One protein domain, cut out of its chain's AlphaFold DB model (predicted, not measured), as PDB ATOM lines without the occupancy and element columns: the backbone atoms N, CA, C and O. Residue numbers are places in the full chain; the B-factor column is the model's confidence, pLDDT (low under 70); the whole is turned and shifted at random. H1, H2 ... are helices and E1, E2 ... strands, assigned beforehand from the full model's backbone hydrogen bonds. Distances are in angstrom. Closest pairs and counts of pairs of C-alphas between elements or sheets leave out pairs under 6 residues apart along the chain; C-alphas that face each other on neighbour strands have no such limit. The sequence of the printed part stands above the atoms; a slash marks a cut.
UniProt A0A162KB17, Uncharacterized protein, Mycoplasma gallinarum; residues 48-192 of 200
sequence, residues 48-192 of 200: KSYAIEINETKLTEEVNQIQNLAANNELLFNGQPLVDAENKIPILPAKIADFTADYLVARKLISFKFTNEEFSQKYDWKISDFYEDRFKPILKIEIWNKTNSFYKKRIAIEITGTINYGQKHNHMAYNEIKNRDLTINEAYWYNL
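AT A GLANCE: This is residues 48 to 192 of the 200 residues of an uncharacterized protein of Mycoplasma gallinarum (UniProt A0A162KB17). A long, strongly twisted meander of three strands, E3, E4 and E5, makes one half of an elongated body, and the short two-strand sheet E1 E2 lies partly face to face with it as a small, crossed sandwich. From E1 the long helix H1 reaches into the other half, where unnamed residues 72 to 100 fold back toward H2, which sits near the middle with H5 side by side with it. The 145 printed residues hold five named helices and five named strands, in the order E1 H1 H2 E2 H3 E3 E4 E5 H4 H5; both sheets, E3 E4 E5 and E1 E2, are antiparallel, and the class is mixed, helices and strands. The whole is compact, with a radius of gyration of the C-alphas of 16.7 A and spans of 52 by 28 by 25 A.

HOW THE PARTS SIT: E1, residues 50 to 54, is the antiparallel neighbour of E2, residues 110 to 114, with N 51 and O 113 2.8 A apart, within hydrogen-bond range. H1, residues 56 to 71, is close to but not clearly touching H5, residues 184 to 191; their closest C-alphas, of Ile 66 and Ile 184, are 7.5 A apart, and their lines are about perpendicular at 79 degrees. H2, residues 101 to 106, touches H5, with the C-alphas of Tyr 103 and Tyr 190 closest at 5.3 A, at a shallow tilt of 18 degrees, opposite ways. H3, residues 117 to 122, touches no helix. E3, residues 123 to 133, and E4, residues 136 to 145, form a hairpin, with N 126 and O 142 2.9 A apart. E4 and E5, residues 152 to 158, form another, with N 139 and O 157 2.8 A apart. E3 bends by 60 degrees at residue 130. The sheets E1 E2 and E3 E4 E5 form a sandwich, two sheets face to face, their strands at 52 degrees; the closest C-alphas of E2 and E3, Phe 112 and Ile 127, are 7.9 A apart. H2 only grazes the larger sheet, with residues 101 to 105. H4, residues 174 to 178, is on it at a height of 7.4 A, only just over E3, with 3 of its 5 C-alphas there. In H1, H2, H3 and H4 every O i to N i+4 pair is within hydrogen-bond range; H5 has 1 of 4, and 3 of 5 O i to N i+3 pairs.

IN THESE COORDINATES: E1 begins at C-alpha 50 (120.774, 112.146, 174.965). H1 measures 22.5 A, E3 26.9 A, E4 28.6 A and E5 20.0 A. H5 ends at C-alpha 191 (132.708, 127.660, 158.127).

THE WHOLE: The C-alphas farthest apart, of Asp 84 and Thr 147, are 53.5 A apart. The links H1 to H2 and E5 to H4 are long. The printed part has no cut, and no printed residue is under 70 in pLDDT.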
ATOM      1  N   LYS A  48     114.363 113.281 175.850       89.62
ATOM      2  CA  LYS A  48     115.668 113.773 175.385       89.62
ATOM      3  C   LYS A  48     116.814 113.199 176.220       89.62
ATOM      4  O   LYS A  48     117.714 113.920 176.638       89.62
ATOM      5  N   SER A  49     116.804 111.881 176.447       92.19
ATOM      6  CA  SER A  49     117.838 111.167 177.222       92.19
ATOM      7  C   SER A  49     119.162 111.002 176.456       92.19
ATOM      8  O   SER A  49     119.795 109.941 176.460       92.19
ATOM      9  N   TYR A  50     119.570 112.056 175.759       94.19
ATOM     10  CA  TYR A  50     120.774 112.146 174.965       94.19
ATOM     11  C   TYR A  50     121.282 113.589 174.930       94.19
ATOM     12  O   TYR A  50     120.525 114.538 175.119       94.19
ATOM     13  N   ALA A  51     122.567 113.744 174.640       92.44
ATOM     14  CA  ALA A  51     123.210 115.025 174.411       92.44
ATOM     15  C   ALA A  51     124.046 114.970 173.131       92.44
ATOM     16  O   ALA A  51     124.562 113.917 172.744       92.44
ATOM     17  N   ILE A  52     124.165 116.130 172.490       92.50
ATOM     18  CA  ILE A  52     125.178 116.386 171.475       92.50
ATOM     19  C   ILE A  52     126.321 117.103 172.187       92.50
ATOM     20  O   ILE A  52     126.134 118.206 172.695       92.50
ATOM     21  N   GLU A  53     127.473 116.448 172.271       90.69
ATOM     22  CA  GLU A  53     128.664 116.979 172.931       90.69
ATOM     23  C   GLU A  53     129.676 117.427 171.874       90.69
ATOM     24  O   GLU A  53     129.857 116.767 170.845       90.69
ATOM     25  N   ILE A  54     130.355 118.539 172.149       90.12
ATOM     26  CA  ILE A  54     131.476 119.018 171.346       90.12
ATOM     27  C   ILE A  54     132.769 118.718 172.083       90.12
ATOM     28  O   ILE A  54     132.883 118.946 173.285       90.12
ATOM     29  N   ASN A  55     133.762 118.223 171.351       90.06
ATOM     30  CA  ASN A  55     135.100 118.049 171.892       90.06
ATOM     31  C   ASN A  55     135.801 119.416 171.999       90.06
ATOM     32  O   ASN A  55     136.467 119.848 171.061       90.06
ATOM     33  N   GLU A  56     135.628 120.101 173.132       86.38
ATOM     34  CA  GLU A  56     136.172 121.447 173.377       86.38
ATOM     35  C   GLU A  56     137.704 121.499 173.321       86.38
ATOM     36  O   GLU A  56     138.278 122.468 172.819       86.38
ATOM     37  N   THR A  57     138.380 120.443 173.787       89.31
ATOM     38  CA  THR A  57     139.841 120.331 173.702       89.31
ATOM     39  C   THR A  57     140.291 120.325 172.246       89.31
ATOM     40  O   THR A  57     141.090 121.170 171.846       89.31
ATOM     41  N   LYS A  58     139.707 119.445 171.425       91.25
ATOM     42  CA  LYS A  58     140.023 119.381 169.996       91.25
ATOM     43  C   LYS A  58     139.607 120.661 169.272       91.25
ATOM     44  O   LYS A  58     140.333 121.133 168.411       91.25
ATOM     45  N   LEU A  59     138.475 121.267 169.635       90.25
ATOM     46  CA  LEU A  59     138.041 122.542 169.058       90.25
ATOM     47  C   LEU A  59     139.067 123.656 169.311       90.25
ATOM     48  O   LEU A  59     139.378 124.429 168.410       90.25
ATOM     49  N   THR A  60     139.628 123.705 170.520       89.75
ATOM     50  CA  THR A  60     140.690 124.656 170.880       89.75
ATOM     51  C   THR A  60     141.958 124.417 170.057       89.75
ATOM     52  O   THR A  60     142.563 125.366 169.559       89.75
ATOM     53  N   GLU A  61     142.351 123.157 169.870       91.38
ATOM     54  CA  GLU A  61     143.483 122.786 169.009       91.38
ATOM     55  C   GLU A  61     143.255 123.204 167.549       91.38
ATOM     56  O   GLU A  61     144.156 123.772 166.932       91.38
ATOM     57  N   GLU A  62     142.051 122.982 167.013       91.56
ATOM     58  CA  GLU A  62     141.682 123.380 165.650       91.56
ATOM     59  C   GLU A  62     141.783 124.900 165.476       91.56
ATOM     60  O   GLU A  62     142.342 125.368 164.490       91.56
ATOM     61  N   VAL A  63     141.318 125.689 166.449       92.06
ATOM     62  CA  VAL A  63     141.406 127.158 166.376       92.06
ATOM     63  C   VAL A  63     142.845 127.639 166.361       92.06
ATOM     64  O   VAL A  63     143.184 128.475 165.527       92.06
ATOM     65  N   ASN A  64     143.709 127.077 167.207       91.88
ATOM     66  CA  ASN A  64     145.136 127.398 167.173       91.88
ATOM     67  C   ASN A  64     145.754 127.075 165.801       91.88
ATOM     68  O   ASN A  64     146.546 127.853 165.273       91.88
ATOM     69  N   GLN A  65     145.376 125.947 165.193       92.81
ATOM     70  CA  GLN A  65     145.840 125.586 163.850       92.81
ATOM     71  C   GLN A  65     145.323 126.557 162.781       92.81
ATOM     72  O   GLN A  65     146.108 126.994 161.943       92.81
ATOM     73  N   ILE A  66     144.042 126.939 162.825       91.88
ATOM     74  CA  ILE A  66     143.450 127.907 161.888       91.88
ATOM     75  C   ILE A  66     144.145 129.268 162.009       91.88
ATOM     76  O   ILE A  66     144.486 129.867 160.992       91.88
ATOM     77  N   GLN A  67     144.395 129.738 163.235       89.81
ATOM     78  CA  GLN A  67     145.108 130.995 163.491       89.81
ATOM     79  C   GLN A  67     146.529 130.961 162.918       89.81
ATOM     80  O   GLN A  67     146.931 131.902 162.238       89.81
ATOM     81  N   ASN A  68     147.261 129.861 163.116       91.44
ATOM     82  CA  ASN A  68     148.603 129.697 162.553       91.44
ATOM     83  C   ASN A  68     148.590 129.675 161.016       91.44
ATOM     84  O   ASN A  68     149.412 130.336 160.387       91.44
ATOM     85  N   LEU A  69     147.647 128.951 160.401       92.06
ATOM     86  CA  LEU A  69     147.506 128.913 158.941       92.06
ATOM     87  C   LEU A  69     147.164 130.291 158.370       92.06
ATOM     88  O   LEU A  69     147.691 130.675 157.328       92.06
ATOM     89  N   ALA A  70     146.304 131.048 159.047       89.94
ATOM     90  CA  ALA A  70     145.968 132.404 158.635       89.94
ATOM     91  C   ALA A  70     147.164 133.353 158.740       89.94
ATOM     92  O   ALA A  70     147.437 134.056 157.772       89.94
ATOM     93  N   ALA A  71     147.923 133.288 159.841       89.19
ATOM     94  CA  ALA A  71     149.139 134.079 160.038       89.19
ATOM     95  C   ALA A  71     150.202 133.845 158.948       89.19
ATOM     96  O   ALA A  71     150.996 134.729 158.625       89.19
ATOM     97  N   ASN A  72     150.203 132.652 158.349       90.50
ATOM     98  CA  ASN A  72     151.130 132.277 157.283       90.50
ATOM     99  C   ASN A  72     150.555 132.460 155.863       90.50
ATOM    100  O   ASN A  72     151.235 132.127 154.895       90.50
ATOM    101  N   ASN A  73     149.331 132.987 155.703       88.81
ATOM    102  CA  ASN A  73     148.591 133.031 154.427       88.81
ATOM    103  C   ASN A  73     148.372 131.648 153.776       88.81
ATOM    104  O   ASN A  73     148.243 131.524 152.557       88.81
ATOM    105  N   GLU A  74     148.320 130.598 154.593       92.19
ATOM    106  CA  GLU A  74     148.138 129.207 154.168       92.19
ATOM    107  C   GLU A  74     146.677 128.757 154.254       92.19
ATOM    108  O   GLU A  74     146.342 127.691 153.742       92.19
ATOM    109  N   LEU A  75     145.800 129.546 154.880       90.56
ATOM    110  CA  LEU A  75     144.363 129.286 154.907       90.56
ATOM    111  C   LEU A  75     143.747 129.671 153.555       90.56
ATOM    112  O   LEU A  75     143.730 130.847 153.190       90.56
ATOM    113  N   LEU A  76     143.269 128.684 152.796       88.75
ATOM    114  CA  LEU A  76     142.803 128.882 151.419       88.75
ATOM    115  C   LEU A  76     141.276 128.819 151.328       88.75
ATOM    116  O   LEU A  76     140.656 128.086 152.085       88.75
ATOM    117  N   PHE A  77     140.684 129.500 150.346       87.69
ATOM    118  CA  PHE A  77     139.300 129.350 149.881       87.69
ATOM    119  C   PHE A  77     139.292 129.271 148.350       87.69
ATOM    120  O   PHE A  77     139.860 130.130 147.678       87.69
ATOM    121  N   ASN A  78     138.720 128.208 147.776       84.69
ATOM    122  CA  ASN A  78     138.809 127.909 146.336       84.69
ATOM    123  C   ASN A  78     140.248 127.959 145.775       84.69
ATOM    124  O   ASN A  78     140.491 128.401 144.654       84.69
ATOM    125  N   GLY A  79     141.219 127.510 146.577       85.00
ATOM    126  CA  GLY A  79     142.638 127.483 146.210       85.00
ATOM    127  C   GLY A  79     143.349 128.840 146.243       85.00
ATOM    128  O   GLY A  79     144.518 128.899 145.876       85.00
ATOM    129  N   GLN A  80     142.681 129.912 146.674       88.38
ATOM    130  CA  GLN A  80     143.281 131.235 146.870       88.38
ATOM    131  C   GLN A  80     143.447 131.536 148.364       88.38
ATOM    132  O   GLN A  80     142.584 131.122 149.138       88.38
ATOM    133  N   PRO A  81     144.503 132.252 148.792       89.69
ATOM    134  CA  PRO A  81     144.627 132.707 150.174       89.69
ATOM    135  C   PRO A  81     143.409 133.519 150.615       89.69
ATOM    136  O   PRO A  81     142.912 134.374 149.876       89.69
ATOM    137  N   LEU A  82     142.926 133.243 151.821       87.69
ATOM    138  CA  LEU A  82     141.776 133.927 152.392       87.69
ATOM    139  C   LEU A  82     142.182 135.314 152.906       87.69
ATOM    140  O   LEU A  82     143.095 135.453 153.718       87.69
ATOM    141  N   VAL A  83     141.498 136.353 152.427       84.06
ATOM    142  CA  VAL A  83     141.836 137.751 152.732       84.06
ATOM    143  C   VAL A  83     141.346 138.148 154.130       84.06
ATOM    144  O   VAL A  83     140.209 137.860 154.510       84.06
ATOM    145  N   ASP A  84     142.198 138.856 154.877       80.25
ATOM    146  CA  ASP A  84     141.961 139.326 156.254       80.25
ATOM    147  C   ASP A  84     141.612 138.208 157.247       80.25
ATOM    148  O   ASP A  84     140.853 138.431 158.196       80.25
ATOM    149  N   ALA A  85     142.130 136.998 157.024       81.69
ATOM    150  CA  ALA A  85     141.721 135.831 157.792       81.69
ATOM    151  C   ALA A  85     142.005 135.965 159.295       81.69
ATOM    152  O   ALA A  85     141.153 135.637 160.120       81.69
ATOM    153  N   GLU A  86     143.164 136.521 159.648       78.94
ATOM    154  CA  GLU A  86     143.604 136.720 161.035       78.94
ATOM    155  C   GLU A  86     142.600 137.516 161.885       78.94
ATOM    156  O   GLU A  86     142.416 137.225 163.064       78.94
ATOM    157  N   ASN A  87     141.901 138.483 161.283       71.50
ATOM    158  CA  ASN A  87     140.973 139.372 161.991       71.50
ATOM    159  C   ASN A  87     139.576 138.772 162.186       71.50
ATOM    160  O   ASN A  87     138.715 139.402 162.802       71.50
ATOM    161  N   LYS A  88     139.316 137.599 161.602       71.12
ATOM    162  CA  LYS A  88     137.965 137.045 161.462       71.12
ATOM    163  C   LYS A  88     137.844 135.608 161.984       71.12
ATOM    164  O   LYS A  88     136.764 135.022 161.943       71.12
ATOM    165  N   ILE A  89     138.932 135.041 162.508       78.88
ATOM    166  CA  ILE A  89     138.951 133.728 163.170       78.88
ATOM    167  C   ILE A  89     138.506 133.876 164.633       78.88
ATOM    168  O   ILE A  89     138.793 134.901 165.255       78.88
ATOM    169  N   PRO A  90     137.826 132.870 165.217       77.50
ATOM    170  CA  PRO A  90     137.366 132.944 166.599       77.50
ATOM    171  C   PRO A  90     138.515 133.191 167.584       77.50
ATOM    172  O   PRO A  90     139.581 132.575 167.493       77.50
ATOM    173  N   ILE A  91     138.282 134.084 168.548       80.88
ATOM    174  CA  ILE A  91     139.208 134.333 169.657       80.88
ATOM    175  C   ILE A  91     138.980 133.250 170.713       80.88
ATOM    176  O   ILE A  91     137.843 132.894 171.018       80.88
ATOM    177  N   LEU A  92     140.062 132.728 171.290       82.44
ATOM    178  CA  LEU A  92     139.955 131.747 172.361       82.44
ATOM    179  C   LEU A  92     139.378 132.363 173.655       82.44
ATOM    180  O   LEU A  92     139.731 133.492 174.001       82.44
ATOM    181  N   PRO A  93     138.560 131.613 174.420       82.00
ATOM    182  CA  PRO A  93     138.072 130.265 174.127       82.00
ATOM    183  C   PRO A  93     136.967 130.285 173.065       82.00
ATOM    184  O   PRO A  93     135.987 131.023 173.187       82.00
ATOM    185  N   ALA A  94     137.116 129.439 172.047       83.56
ATOM    186  CA  ALA A  94     136.143 129.355 170.972       83.56
ATOM    187  C   ALA A  94     134.872 128.641 171.435       83.56
ATOM    188  O   ALA A  94     134.915 127.681 172.209       83.56
ATOM    189  N   LYS A  95     133.731 129.119 170.951       84.81
ATOM    190  CA  LYS A  95     132.404 128.612 171.294       84.81
ATOM    191  C   LYS A  95     131.789 127.938 170.080       84.81
ATOM    192  O   LYS A  95     132.102 128.262 168.942       84.81
ATOM    193  N   ILE A  96     130.813 127.062 170.313       87.44
ATOM    194  CA  ILE A  96     129.994 126.467 169.243       87.44
ATOM    195  C   ILE A  96     129.401 127.520 168.284       87.44
ATOM    196  O   ILE A  96     129.329 127.285 167.083       87.44
ATOM    197  N   ALA A  97     129.057 128.703 168.805       88.94
ATOM    198  CA  ALA A  97     128.476 129.816 168.050       88.94
ATOM    199  C   ALA A  97     129.416 130.463 167.026       88.94
ATOM    200  O   ALA A  97     128.955 131.274 166.214       88.94
ATOM    201  N   ASP A  98     130.692 130.090 167.064       89.19
ATOM    202  CA  ASP A  98     131.731 130.553 166.154       89.19
ATOM    203  C   ASP A  98     131.940 129.591 164.970       89.19
ATOM    204  O   ASP A  98     132.747 129.860 164.076       89.19
ATOM    205  N   PHE A  99     131.194 128.478 164.946       92.12
ATOM    206  CA  PHE A  99     131.293 127.457 163.913       92.12
ATOM    207  C   PHE A  99     129.950 127.113 163.290       92.12
ATOM    208  O   PHE A  99     128.909 127.140 163.945       92.12
ATOM    209  N   THR A 100     129.973 126.731 162.021       93.25
ATOM    210  CA  THR A 100     128.841 126.097 161.342       93.25
ATOM    211  C   THR A 100     128.745 124.624 161.745       93.25
ATOM    212  O   THR A 100     129.725 123.995 162.157       93.25
ATOM    213  N   ALA A 101     127.555 124.035 161.619       93.44
ATOM    214  CA  ALA A 101     127.385 122.610 161.902       93.44
ATOM    215  C   ALA A 101     128.169 121.728 160.913       93.44
ATOM    216  O   ALA A 101     128.766 120.739 161.335       93.44
ATOM    217  N   ASP A 102     128.221 122.111 159.632       92.94
ATOM    218  CA  ASP A 102     129.008 121.427 158.602       92.94
ATOM    219  C   ASP A 102     130.477 121.302 159.015       92.94
ATOM    220  O   ASP A 102     131.005 120.193 159.052       92.94
ATOM    221  N   TYR A 103     131.117 122.399 159.437       93.31
ATOM    222  CA  TYR A 103     132.507 122.370 159.900       93.31
ATOM    223  C   TYR A 103     132.710 121.397 161.072       93.31
ATOM    224  O   TYR A 103     133.627 120.566 161.073       93.31
ATOM    225  N   LEU A 104     131.825 121.461 162.070       93.44
ATOM    226  CA  LEU A 104     131.908 120.604 163.249       93.44
ATOM    227  C   LEU A 104     131.744 119.114 162.898       93.44
ATOM    228  O   LEU A 104     132.416 118.261 163.488       93.44
ATOM    229  N   VAL A 105     130.895 118.781 161.920       92.50
ATOM    230  CA  VAL A 105     130.741 117.410 161.409       92.50
ATOM    231  C   VAL A 105     131.957 116.999 160.569       92.50
ATOM    232  O   VAL A 105     132.498 115.914 160.795       92.50
ATOM    233  N   ALA A 106     132.443 117.867 159.673       91.75
ATOM    234  CA  ALA A 106     133.621 117.658 158.821       91.75
ATOM    235  C   ALA A 106     134.850 117.215 159.619       91.75
ATOM    236  O   ALA A 106     135.553 116.270 159.260       91.75
ATOM    237  N   ARG A 107     135.090 117.907 160.738       92.81
ATOM    238  CA  ARG A 107     136.244 117.701 161.620       92.81
ATOM    239  C   ARG A 107     135.989 116.684 162.731       92.81
ATOM    240  O   ARG A 107     136.865 116.463 163.575       92.81
ATOM    241  N   LYS A 108     134.822 116.025 162.729       90.81
ATOM    242  CA  LYS A 108     134.409 115.036 163.743       90.81
ATOM    243  C   LYS A 108     134.504 115.615 165.164       90.81
ATOM    244  O   LYS A 108     135.040 114.976 166.069       90.81
ATOM    245  N   LEU A 109     134.061 116.863 165.328       92.31
ATOM    246  CA  LEU A 109     134.076 117.603 166.596       92.31
ATOM    247  C   LEU A 109     132.789 117.410 167.396       92.31
ATOM    248  O   LEU A 109     132.782 117.656 168.598       92.31
ATOM    249  N   ILE A 110     131.726 116.947 166.737       92.19
ATOM    250  CA  ILE A 110     130.459 116.581 167.363       92.19
ATOM    251  C   ILE A 110     130.437 115.086 167.683       92.19
ATOM    252  O   ILE A 110     130.808 114.246 166.863       92.19
ATOM    253  N   SER A 111     129.914 114.761 168.860       91.00
ATOM    254  CA  SER A 111     129.602 113.403 169.290       91.00
ATOM    255  C   SER A 111     128.188 113.328 169.865       91.00
ATOM    256  O   SER A 111     127.617 114.327 170.299       91.00
ATOM    257  N   PHE A 112     127.608 112.133 169.838       94.56
ATOM    258  CA  PHE A 112     126.349 111.835 170.507       94.56
ATOM    259  C   PHE A 112     126.643 111.045 171.778       94.56
ATOM    260  O   PHE A 112     127.558 110.223 171.817       94.56
ATOM    261  N   LYS A 113     125.845 111.247 172.819       94.56
ATOM    262  CA  LYS A 113     125.961 110.471 174.050       94.56
ATOM    263  C   LYS A 113     124.596 110.279 174.677       94.56
ATOM    264  O   LYS A 113     123.786 111.199 174.706       94.56
ATOM    265  N   PHE A 114     124.359 109.094 175.227       96.06
ATOM    266  CA  PHE A 114     123.211 108.874 176.097       96.06
ATOM    267  C   PHE A 114     123.457 109.546 177.447       96.06
ATOM    268  O   PHE A 114     124.482 109.306 178.083       96.06
ATOM    269  N   THR A 115     122.514 110.365 177.903       93.44
ATOM    270  CA  THR A 115     122.572 110.952 179.253       93.44
ATOM    271  C   THR A 115     122.043 109.985 180.310       93.44
ATOM    272  O   THR A 115     122.388 110.108 181.480       93.44
ATOM    273  N   ASN A 116     121.247 108.995 179.894       91.38
ATOM    274  CA  ASN A 116     120.815 107.884 180.730       91.38
ATOM    275  C   ASN A 116     121.791 106.701 180.592       91.38
ATOM    276  O   ASN A 116     121.973 106.158 179.501       91.38
ATOM    277  N   GLU A 117     122.387 106.286 181.711       90.69
ATOM    278  CA  GLU A 117     123.332 105.166 181.774       90.69
ATOM    279  C   GLU A 117     122.700 103.823 181.369       90.69
ATOM    280  O   GLU A 117     123.344 102.994 180.733       90.69
ATOM    281  N   GLU A 118     121.412 103.619 181.642       92.69
ATOM    282  CA  GLU A 118     120.710 102.405 181.217       92.69
ATOM    283  C   GLU A 118     120.736 102.257 179.687       92.69
ATOM    284  O   GLU A 118     120.950 101.167 179.148       92.69
ATOM    285  N   PHE A 119     120.572 103.368 178.962       94.62
ATOM    286  CA  PHE A 119     120.621 103.358 177.504       94.62
ATOM    287  C   PHE A 119     122.031 103.115 176.971       94.62
ATOM    288  O   PHE A 119     122.176 102.366 176.006       94.62
ATOM    289  N   SER A 120     123.071 103.661 177.609       93.44
ATOM    290  CA  SER A 120     124.457 103.427 177.173       93.44
ATOM    291  C   SER A 120     124.900 101.969 177.337       93.44
ATOM    292  O   SER A 120     125.727 101.481 176.557       93.44
ATOM    293  N   GLN A 121     124.318 101.249 178.299       94.88
ATOM    294  CA  GLN A 121     124.550  99.820 178.498       94.88
ATOM    295  C   GLN A 121     123.804  98.959 177.464       94.88
ATOM    296  O   GLN A 121     124.369  97.995 176.943       94.88
ATOM    297  N   LYS A 122     122.557  99.312 177.120       95.88
ATOM    298  CA  LYS A 122     121.695  98.518 176.220       95.88
ATOM    299  C   LYS A 122     121.911  98.777 174.728       95.88
ATOM    300  O   LYS A 122     121.660  97.883 173.910       95.88
ATOM    301  N   TYR A 123     122.339  99.985 174.364       97.12
ATOM    302  CA  TYR A 123     122.315 100.471 172.985       97.12
ATOM    303  C   TYR A 123     123.666 101.012 172.537       97.12
ATOM    304  O   TYR A 123     124.375 101.672 173.295       97.12
ATOM    305  N   ASP A 124     124.005 100.738 171.284       96.81
ATOM    306  CA  ASP A 124     125.080 101.417 170.565       96.81
ATOM    307  C   ASP A 124     124.476 102.390 169.552       96.81
ATOM    308  O   ASP A 124     123.287 102.329 169.219       96.81
ATOM    309  N   TRP A 125     125.301 103.312 169.068       96.31
ATOM    310  CA  TRP A 125     124.875 104.348 168.143       96.31
ATOM    311  C   TRP A 125     125.969 104.679 167.131       96.31
ATOM    312  O   TRP A 125     127.154 104.417 167.342       96.31
ATOM    313  N   LYS A 126     125.564 105.300 166.024       94.12
ATOM    314  CA  LYS A 126     126.465 106.006 165.110       94.12
ATOM    315  C   LYS A 126     125.748 107.181 164.466       94.12
ATOM    316  O   LYS A 126     124.536 107.135 164.241       94.12
ATOM    317  N   ILE A 127     126.516 108.196 164.085       93.00
ATOM    318  CA  ILE A 127     126.042 109.178 163.112       93.00
ATOM    319  C   ILE A 127     125.869 108.436 161.785       93.00
ATOM    320  O   ILE A 127     126.788 107.782 161.297       93.00
ATOM    321  N   SER A 128     124.654 108.467 161.254       93.56
ATOM    322  CA  SER A 128     124.276 107.775 160.020       93.56
ATOM    323  C   SER A 128     124.139 108.721 158.838       93.56
ATOM    324  O   SER A 128     124.330 108.290 157.703       93.56
ATOM    325  N   ASP A 129     123.795 109.979 159.111       94.06
ATOM    326  CA  ASP A 129     123.603 111.013 158.107       94.06
ATOM    327  C   ASP A 129     123.723 112.407 158.731       94.06
ATOM    328  O   ASP A 129     123.554 112.570 159.947       94.06
ATOM    329  N   PHE A 130     123.951 113.397 157.881       93.50
ATOM    330  CA  PHE A 130     123.904 114.814 158.212       93.50
ATOM    331  C   PHE A 130     123.346 115.574 157.007       93.50
ATOM    332  O   PHE A 130     123.820 115.399 155.885       93.50
ATOM    333  N   TYR A 131     122.305 116.368 157.239       92.19
ATOM    334  CA  TYR A 131     121.598 117.099 156.193       92.19
ATOM    335  C   TYR A 131     120.972 118.372 156.752       92.19
ATOM    336  O   TYR A 131     120.904 118.565 157.962       92.19
ATOM    337  N   GLU A 132     120.460 119.220 155.869       89.75
ATOM    338  CA  GLU A 132     119.735 120.426 156.247       89.75
ATOM    339  C   GLU A 132     118.239 120.301 155.918       89.75
ATOM    340  O   GLU A 132     117.873 119.923 154.804       89.75
ATOM    341  N   ASP A 133     117.364 120.624 156.876       90.81
ATOM    342  CA  ASP A 133     115.919 120.808 156.649       90.81
ATOM    343  C   ASP A 133     115.557 122.263 156.947       90.81
ATOM    344  O   ASP A 133     115.653 122.701 158.091       90.81
ATOM    345  N   ARG A 134     115.129 123.021 155.928       89.12
ATOM    346  CA  ARG A 134     114.695 124.426 156.075       89.12
ATOM    347  C   ARG A 134     115.710 125.286 156.844       89.12
ATOM    348  O   ARG A 134     115.343 125.982 157.790       89.12
ATOM    349  N   PHE A 135     116.979 125.237 156.436       86.50
ATOM    350  CA  PHE A 135     118.083 125.969 157.073       86.50
ATOM    351  C   PHE A 135     118.399 125.535 158.504       86.50
ATOM    352  O   PHE A 135     119.032 126.280 159.246       86.50
ATOM    353  N   LYS A 136     117.955 124.349 158.923       91.25
ATOM    354  CA  LYS A 136     118.319 123.763 160.212       91.25
ATOM    355  C   LYS A 136     119.235 122.567 159.972       91.25
ATOM    356  O   LYS A 136     118.800 121.623 159.308       91.25
ATOM    357  N   PRO A 137     120.466 122.573 160.503       92.75
ATOM    358  CA  PRO A 137     121.357 121.429 160.389       92.75
ATOM    359  C   PRO A 137     120.841 120.280 161.261       92.75
ATOM    360  O   PRO A 137     120.658 120.428 162.471       92.75
ATOM    361  N   ILE A 138     120.609 119.124 160.646       94.94
ATOM    362  CA  ILE A 138     120.051 117.929 161.275       94.94
ATOM    363  C   ILE A 138     121.072 116.793 161.237       94.94
ATOM    364  O   ILE A 138     121.530 116.359 160.178       94.94
ATOM    365  N   LEU A 139     121.369 116.245 162.410       94.88
ATOM    366  CA  LEU A 139     122.171 115.044 162.586       94.88
ATOM    367  C   LEU A 139     121.259 113.826 162.732       94.88
ATOM    368  O   LEU A 139     120.367 113.799 163.585       94.88
ATOM    369  N   LYS A 140     121.490 112.787 161.926       95.69
ATOM    370  CA  LYS A 140     120.726 111.540 162.000       95.69
ATOM    371  C   LYS A 140     121.520 110.473 162.728       95.69
ATOM    372  O   LYS A 140     122.523 109.979 162.210       95.69
ATOM    373  N   ILE A 141     121.041 110.051 163.889       96.56
ATOM    374  CA  ILE A 141     121.685 109.010 164.692       96.56
ATOM    375  C   ILE A 141     120.959 107.689 164.467       96.56
ATOM    376  O   ILE A 141     119.747 107.605 164.652       96.56
ATOM    377  N   GLU A 142     121.691 106.658 164.049       97.00
ATOM    378  CA  GLU A 142     121.197 105.281 164.048       97.00
ATOM    379  C   GLU A 142     121.580 104.643 165.378       97.00
ATOM    380  O   GLU A 142     122.757 104.609 165.725       97.00
ATOM    381  N   ILE A 143     120.580 104.158 166.107       97.31
ATOM    382  CA  ILE A 143     120.713 103.496 167.403       97.31
ATOM    383  C   ILE A 143     120.295 102.044 167.217       97.31
ATOM    384  O   ILE A 143     119.267 101.785 166.583       97.31
ATOM    385  N   TRP A 144     121.061 101.104 167.762       97.25
ATOM    386  CA  TRP A 144     120.717  99.686 167.736       97.25
ATOM    387  C   TRP A 144     120.985  99.006 169.073       97.25
ATOM    388  O   TRP A 144     121.844  99.417 169.853       97.25
ATOM    389  N   ASN A 145     120.227  97.949 169.343       96.62
ATOM    390  CA  ASN A 145     120.432  97.115 170.519       96.62
ATOM    391  C   ASN A 145     121.727  96.296 170.379       96.62
ATOM    392  O   ASN A 145     121.959  95.670 169.342       96.62
ATOM    393  N   LYS A 146     122.564  96.291 171.427       94.88
ATOM    394  CA  LYS A 146     123.868  95.602 171.407       94.88
ATOM    395  C   LYS A 146     123.746  94.082 171.316       94.88
ATOM    396  O   LYS A 146     124.595  93.438 170.711       94.88
ATOM    397  N   THR A 147     122.705  93.499 171.913       91.94
ATOM    398  CA  THR A 147     122.475  92.045 171.907       91.94
ATOM    399  C   THR A 147     121.691  91.588 170.680       91.94
ATOM    400  O   THR A 147     121.833  90.444 170.254       91.94
ATOM    401  N   ASN A 148     120.897  92.477 170.075       90.25
ATOM    402  CA  ASN A 148     120.164  92.205 168.846       90.25
ATOM    403  C   ASN A 148     120.194  93.403 167.885       90.25
ATOM    404  O   ASN A 148     119.297  94.249 167.874       90.25
ATOM    405  N   SER A 149     121.190  93.422 167.000       88.06
ATOM    406  CA  SER A 149     121.404  94.506 166.033       88.06
ATOM    407  C   SER A 149     120.299  94.657 164.976       88.06
ATOM    408  O   SER A 149     120.312  95.628 164.216       88.06
ATOM    409  N   PHE A 150     119.343  93.719 164.880       90.31
ATOM    410  CA  PHE A 150     118.166  93.889 164.018       90.31
ATOM    411  C   PHE A 150     117.191  94.927 164.579       90.31
ATOM    412  O   PHE A 150     116.444  95.542 163.813       90.31
ATOM    413  N   TYR A 151     117.209  95.158 165.894       94.25
ATOM    414  CA  TYR A 151     116.447  96.227 166.525       94.25
ATOM    415  C   TYR A 151     117.228  97.527 166.417       94.25
ATOM    416  O   TYR A 151     118.210  97.745 167.128       94.25
ATOM    417  N   LYS A 152     116.794  98.372 165.482       95.75
ATOM    418  CA  LYS A 152     117.396  99.671 165.213       95.75
ATOM    419  C   LYS A 152     116.344 100.736 164.941       95.75
ATOM    420  O   LYS A 152     115.322 100.456 164.313       95.75
ATOM    421  N   LYS A 153     116.628 101.967 165.360       96.12
ATOM    422  CA  LYS A 153     115.834 103.164 165.058       96.12
ATOM    423  C   LYS A 153     116.774 104.274 164.610       96.12
ATOM    424  O   LYS A 153     117.946 104.296 164.979       96.12
ATOM    425  N   ARG A 154     116.265 105.184 163.783       96.44
ATOM    426  CA  ARG A 154     116.968 106.418 163.434       96.44
ATOM    427  C   ARG A 154     116.231 107.594 164.029       96.44
ATOM    428  O   ARG A 154     115.029 107.711 163.811       96.44
ATOM    429  N   ILE A 155     116.969 108.453 164.710       95.75
ATOM    430  CA  ILE A 155     116.457 109.699 165.274       95.75
ATOM    431  C   ILE A 155     117.111 110.880 164.559       95.75
ATOM    432  O   ILE A 155     118.248 110.777 164.097       95.75
ATOM    433  N   ALA A 156     116.378 111.982 164.446       94.81
ATOM    434  CA  ALA A 156     116.850 113.229 163.856       94.81
ATOM    435  C   ALA A 156     116.990 114.282 164.961       94.81
ATOM    436  O   ALA A 156     116.057 114.499 165.736       94.81
ATOM    437  N   ILE A 157     118.161 114.907 165.047       95.12
ATOM    438  CA  ILE A 157     118.499 115.881 166.084       95.12
ATOM    439  C   ILE A 157     118.959 117.163 165.396       95.12
ATOM    440  O   ILE A 157     119.923 117.138 164.636       95.12
ATOM    441  N   GLU A 158     118.283 118.277 165.661       94.12
ATOM    442  CA  GLU A 158     118.743 119.599 165.229       94.12
ATOM    443  C   GLU A 158     119.993 119.996 166.022       94.12
ATOM    444  O   GLU A 158     119.993 119.945 167.255       94.12
ATOM    445  N   ILE A 159     121.049 120.394 165.316       93.25
ATOM    446  CA  ILE A 159     122.222 121.025 165.921       93.25
ATOM    447  C   ILE A 159     121.899 122.513 166.064       93.25
ATOM    448  O   ILE A 159     121.615 123.196 165.082       93.25
ATOM    449  N   THR A 160     121.923 123.020 167.291       92.06
ATOM    450  CA  THR A 160     121.589 124.415 167.596       92.06
ATOM    451  C   THR A 160     122.816 125.184 168.075       92.06
ATOM    452  O   THR A 160     123.833 124.599 168.441       92.06
ATOM    453  N   GLY A 161     122.724 126.516 168.071       90.81
ATOM    454  CA  GLY A 161     123.784 127.378 168.597       90.81
ATOM    455  C   GLY A 161     125.020 127.486 167.702       90.81
ATOM    456  O   GLY A 161     126.045 127.941 168.187       90.81
ATOM    457  N   THR A 162     124.928 127.093 166.432       92.56
ATOM    458  CA  THR A 162     125.967 127.240 165.402       92.56
ATOM    459  C   THR A 162     125.701 128.451 164.500       92.56
ATOM    460  O   THR A 162     124.623 129.056 164.527       92.56
ATOM    461  N   ILE A 163     126.685 128.819 163.679       91.19
ATOM    462  CA  ILE A 163     126.513 129.778 162.585       91.19
ATOM    463  C   ILE A 163     125.560 129.197 161.534       91.19
ATOM    464  O   ILE A 163     125.662 128.027 161.164       91.19
ATOM    465  N   ASN A 164     124.662 130.045 161.030       88.62
ATOM    466  CA  ASN A 164     123.724 129.717 159.968       88.62
ATOM    467  C   ASN A 164     123.685 130.853 158.937       88.62
ATOM    468  O   ASN A 164     123.126 131.917 159.206       88.62
ATOM    469  N   TYR A 165     124.274 130.625 157.761       87.31
ATOM    470  CA  TYR A 165     124.240 131.576 156.641       87.31
ATOM    471  C   TYR A 165     123.016 131.379 155.722       87.31
ATOM    472  O   TYR A 165     122.868 132.084 154.718       87.31
ATOM    473  N   GLY A 166     122.125 130.436 156.047       86.81
ATOM    474  CA  GLY A 166     120.969 130.073 155.233       86.81
ATOM    475  C   GLY A 166     121.377 129.702 153.807       86.81
ATOM    476  O   GLY A 166     122.340 128.981 153.590       86.81
ATOM    477  N   GLN A 167     120.693 130.266 152.809       87.69
ATOM    478  CA  GLN A 167     120.983 129.998 151.391       87.69
ATOM    479  C   GLN A 167     122.383 130.425 150.924       87.69
ATOM    480  O   GLN A 167     122.807 130.000 149.853       87.69
ATOM    481  N   LYS A 168     123.082 131.275 151.685       88.38
ATOM    482  CA  LYS A 168     124.450 131.716 151.371       88.38
ATOM    483  C   LYS A 168     125.508 130.788 151.961       88.38
ATOM    484  O   LYS A 168     126.683 131.138 151.956       88.38
ATOM    485  N   HIS A 169     125.101 129.649 152.511       88.19
ATOM    486  CA  HIS A 169     125.990 128.707 153.167       88.19
ATOM    487  C   HIS A 169     126.634 127.726 152.180       88.19
ATOM    488  O   HIS A 169     126.043 127.378 151.153       88.19
ATOM    489  N   ASN A 170     127.848 127.277 152.500       85.00
ATOM    490  CA  ASN A 170     128.482 126.150 151.826       85.00
ATOM    491  C   ASN A 170     128.058 124.861 152.535       85.00
ATOM    492  O   ASN A 170     128.418 124.647 153.690       85.00
ATOM    493  N   HIS A 171     127.332 123.989 151.839       85.38
ATOM    494  CA  HIS A 171     126.923 122.696 152.389       85.38
ATOM    495  C   HIS A 171     127.869 121.595 151.945       85.38
ATOM    496  O   HIS A 171     128.299 121.552 150.789       85.38
ATOM    497  N   MET A 172     128.127 120.657 152.846       82.12
ATOM    498  CA  MET A 172     128.840 119.431 152.510       82.12
ATOM    499  C   MET A 172     127.919 118.224 152.465       82.12
ATOM    500  O   MET A 172     127.048 118.042 153.315       82.12
ATOM    501  N   ALA A 173     128.164 117.327 151.512       85.00
ATOM    502  CA  ALA A 173     127.503 116.034 151.515       85.00
ATOM    503  C   ALA A 173     128.135 115.124 152.581       85.00
ATOM    504  O   ALA A 173     129.337 114.862 152.561       85.00
ATOM    505  N   TYR A 174     127.327 114.548 153.476       83.31
ATOM    506  CA  TYR A 174     127.832 113.678 154.550       83.31
ATOM    507  C   TYR A 174     128.687 112.498 154.047       83.31
ATOM    508  O   TYR A 174     129.674 112.110 154.674       83.31
ATOM    509  N   ASN A 175     128.344 111.934 152.884       82.94
ATOM    510  CA  ASN A 175     129.114 110.845 152.275       82.94
ATOM    511  C   ASN A 175     130.547 111.251 151.894       82.94
ATOM    512  O   ASN A 175     131.418 110.382 151.876       82.94
ATOM    513  N   GLU A 176     130.803 112.528 151.608       78.31
ATOM    514  CA  GLU A 176     132.153 113.028 151.332       78.31
ATOM    515  C   GLU A 176     133.006 113.026 152.605       78.31
ATOM    516  O   GLU A 176     134.175 112.662 152.552       78.31
ATOM    517  N   ILE A 177     132.405 113.337 153.757       78.56
ATOM    518  CA  ILE A 177     133.077 113.371 155.066       78.56
ATOM    519  C   ILE A 177     133.322 111.974 155.606       78.56
ATOM    520  O   ILE A 177     134.412 111.650 156.063       78.56
ATOM    521  N   LYS A 178     132.290 111.120 155.612       80.31
ATOM    522  CA  LYS A 178     132.391 109.834 156.315       80.31
ATOM    523  C   LYS A 178     133.483 108.942 155.711       80.31
ATOM    524  O   LYS A 178     134.017 108.079 156.400       80.31
ATOM    525  N   ASN A 179     133.771 109.141 154.424       77.81
ATOM    526  CA  ASN A 179     134.710 108.343 153.647       77.81
ATOM    527  C   ASN A 179     136.095 109.005 153.507       77.81
ATOM    528  O   ASN A 179     137.001 108.356 152.988       77.81
ATOM    529  N   ARG A 180     136.270 110.266 153.933       83.88
ATOM    530  CA  ARG A 180     137.524 111.020 153.782       83.88
ATOM    531  C   ARG A 180     137.824 111.852 155.025       83.88
ATOM    532  O   ARG A 180     137.000 112.645 155.465       83.88
ATOM    533  N   ASP A 181     139.043 111.739 155.540       83.19
ATOM    534  CA  ASP A 181     139.546 112.665 156.553       83.19
ATOM    535  C   ASP A 181     139.958 113.980 155.880       83.19
ATOM    536  O   ASP A 181     141.052 114.096 155.332       83.19
ATOM    537  N   LEU A 182     139.048 114.957 155.880       88.50
ATOM    538  CA  LEU A 182     139.307 116.299 155.350       88.50
ATOM    539  C   LEU A 182     140.414 116.976 156.146       88.50
ATOM    540  O   LEU A 182     140.388 116.939 157.375       88.50
ATOM    541  N   THR A 183     141.344 117.647 155.476       90.06
ATOM    542  CA  THR A 183     142.284 118.544 156.158       90.06
ATOM    543  C   THR A 183     141.544 119.740 156.761       90.06
ATOM    544  O   THR A 183     140.414 120.049 156.378       90.06
ATOM    545  N   ILE A 184     142.173 120.442 157.707       90.44
ATOM    546  CA  ILE A 184     141.578 121.651 158.294       90.44
ATOM    547  C   ILE A 184     141.309 122.720 157.225       90.44
ATOM    548  O   ILE A 184     140.270 123.364 157.253       90.44
ATOM    549  N   ASN A 185     142.188 122.820 156.227       88.88
ATOM    550  CA  ASN A 185     142.092 123.781 155.132       88.88
ATOM    551  C   ASN A 185     140.890 123.489 154.217       88.88
ATOM    552  O   ASN A 185     140.123 124.386 153.889       88.88
ATOM    553  N   GLU A 186     140.685 122.216 153.862       89.31
ATOM    554  CA  GLU A 186     139.511 121.786 153.089       89.31
ATOM    555  C   GLU A 186     138.211 121.940 153.885       89.31
ATOM    556  O   GLU A 186     137.185 122.340 153.340       89.31
ATOM    557  N   ALA A 187     138.234 121.609 155.178       91.12
ATOM    558  CA  ALA A 187     137.047 121.667 156.020       91.12
ATOM    559  C   ALA A 187     136.630 123.105 156.360       91.12
ATOM    560  O   ALA A 187     135.440 123.370 156.527       91.12
ATOM    561  N   TYR A 188     137.579 124.040 156.466       89.69
ATOM    562  CA  TYR A 188     137.295 125.406 156.909       89.69
ATOM    563  C   TYR A 188     136.382 126.183 155.951       89.69
ATOM    564  O   TYR A 188     135.680 127.090 156.389       89.69
ATOM    565  N   TRP A 189     136.297 125.797 154.671       89.19
ATOM    566  CA  TRP A 189     135.381 126.423 153.700       89.19
ATOM    567  C   TRP A 189     133.926 126.315 154.133       89.19
ATOM    568  O   TRP A 189     133.127 127.222 153.905       89.19
ATOM    569  N   TYR A 190     133.597 125.221 154.817       90.69
ATOM    570  CA  TYR A 190     132.271 124.997 155.360       90.69
ATOM    571  C   TYR A 190     131.984 125.864 156.583       90.69
ATOM    572  O   TYR A 190     130.869 125.815 157.075       90.69
ATOM    573  N   ASN A 191     132.934 126.662 157.079       90.94
ATOM    574  CA  ASN A 191     132.708 127.660 158.127       90.94
ATOM    575  C   ASN A 191     132.411 129.074 157.580       90.94
ATOM    576  O   ASN A 191     132.078 129.981 158.349       90.94
ATOM    577  N   LEU A 192     132.533 129.262 156.263       89.38
ATOM    578  CA  LEU A 192     132.395 130.539 155.559       89.38
ATOM    579  C   LEU A 192     131.105 130.578 154.729       89.38
ATOM    580  O   LEU A 192     130.532 129.535 154.403       89.38
TER     581      LEU A 192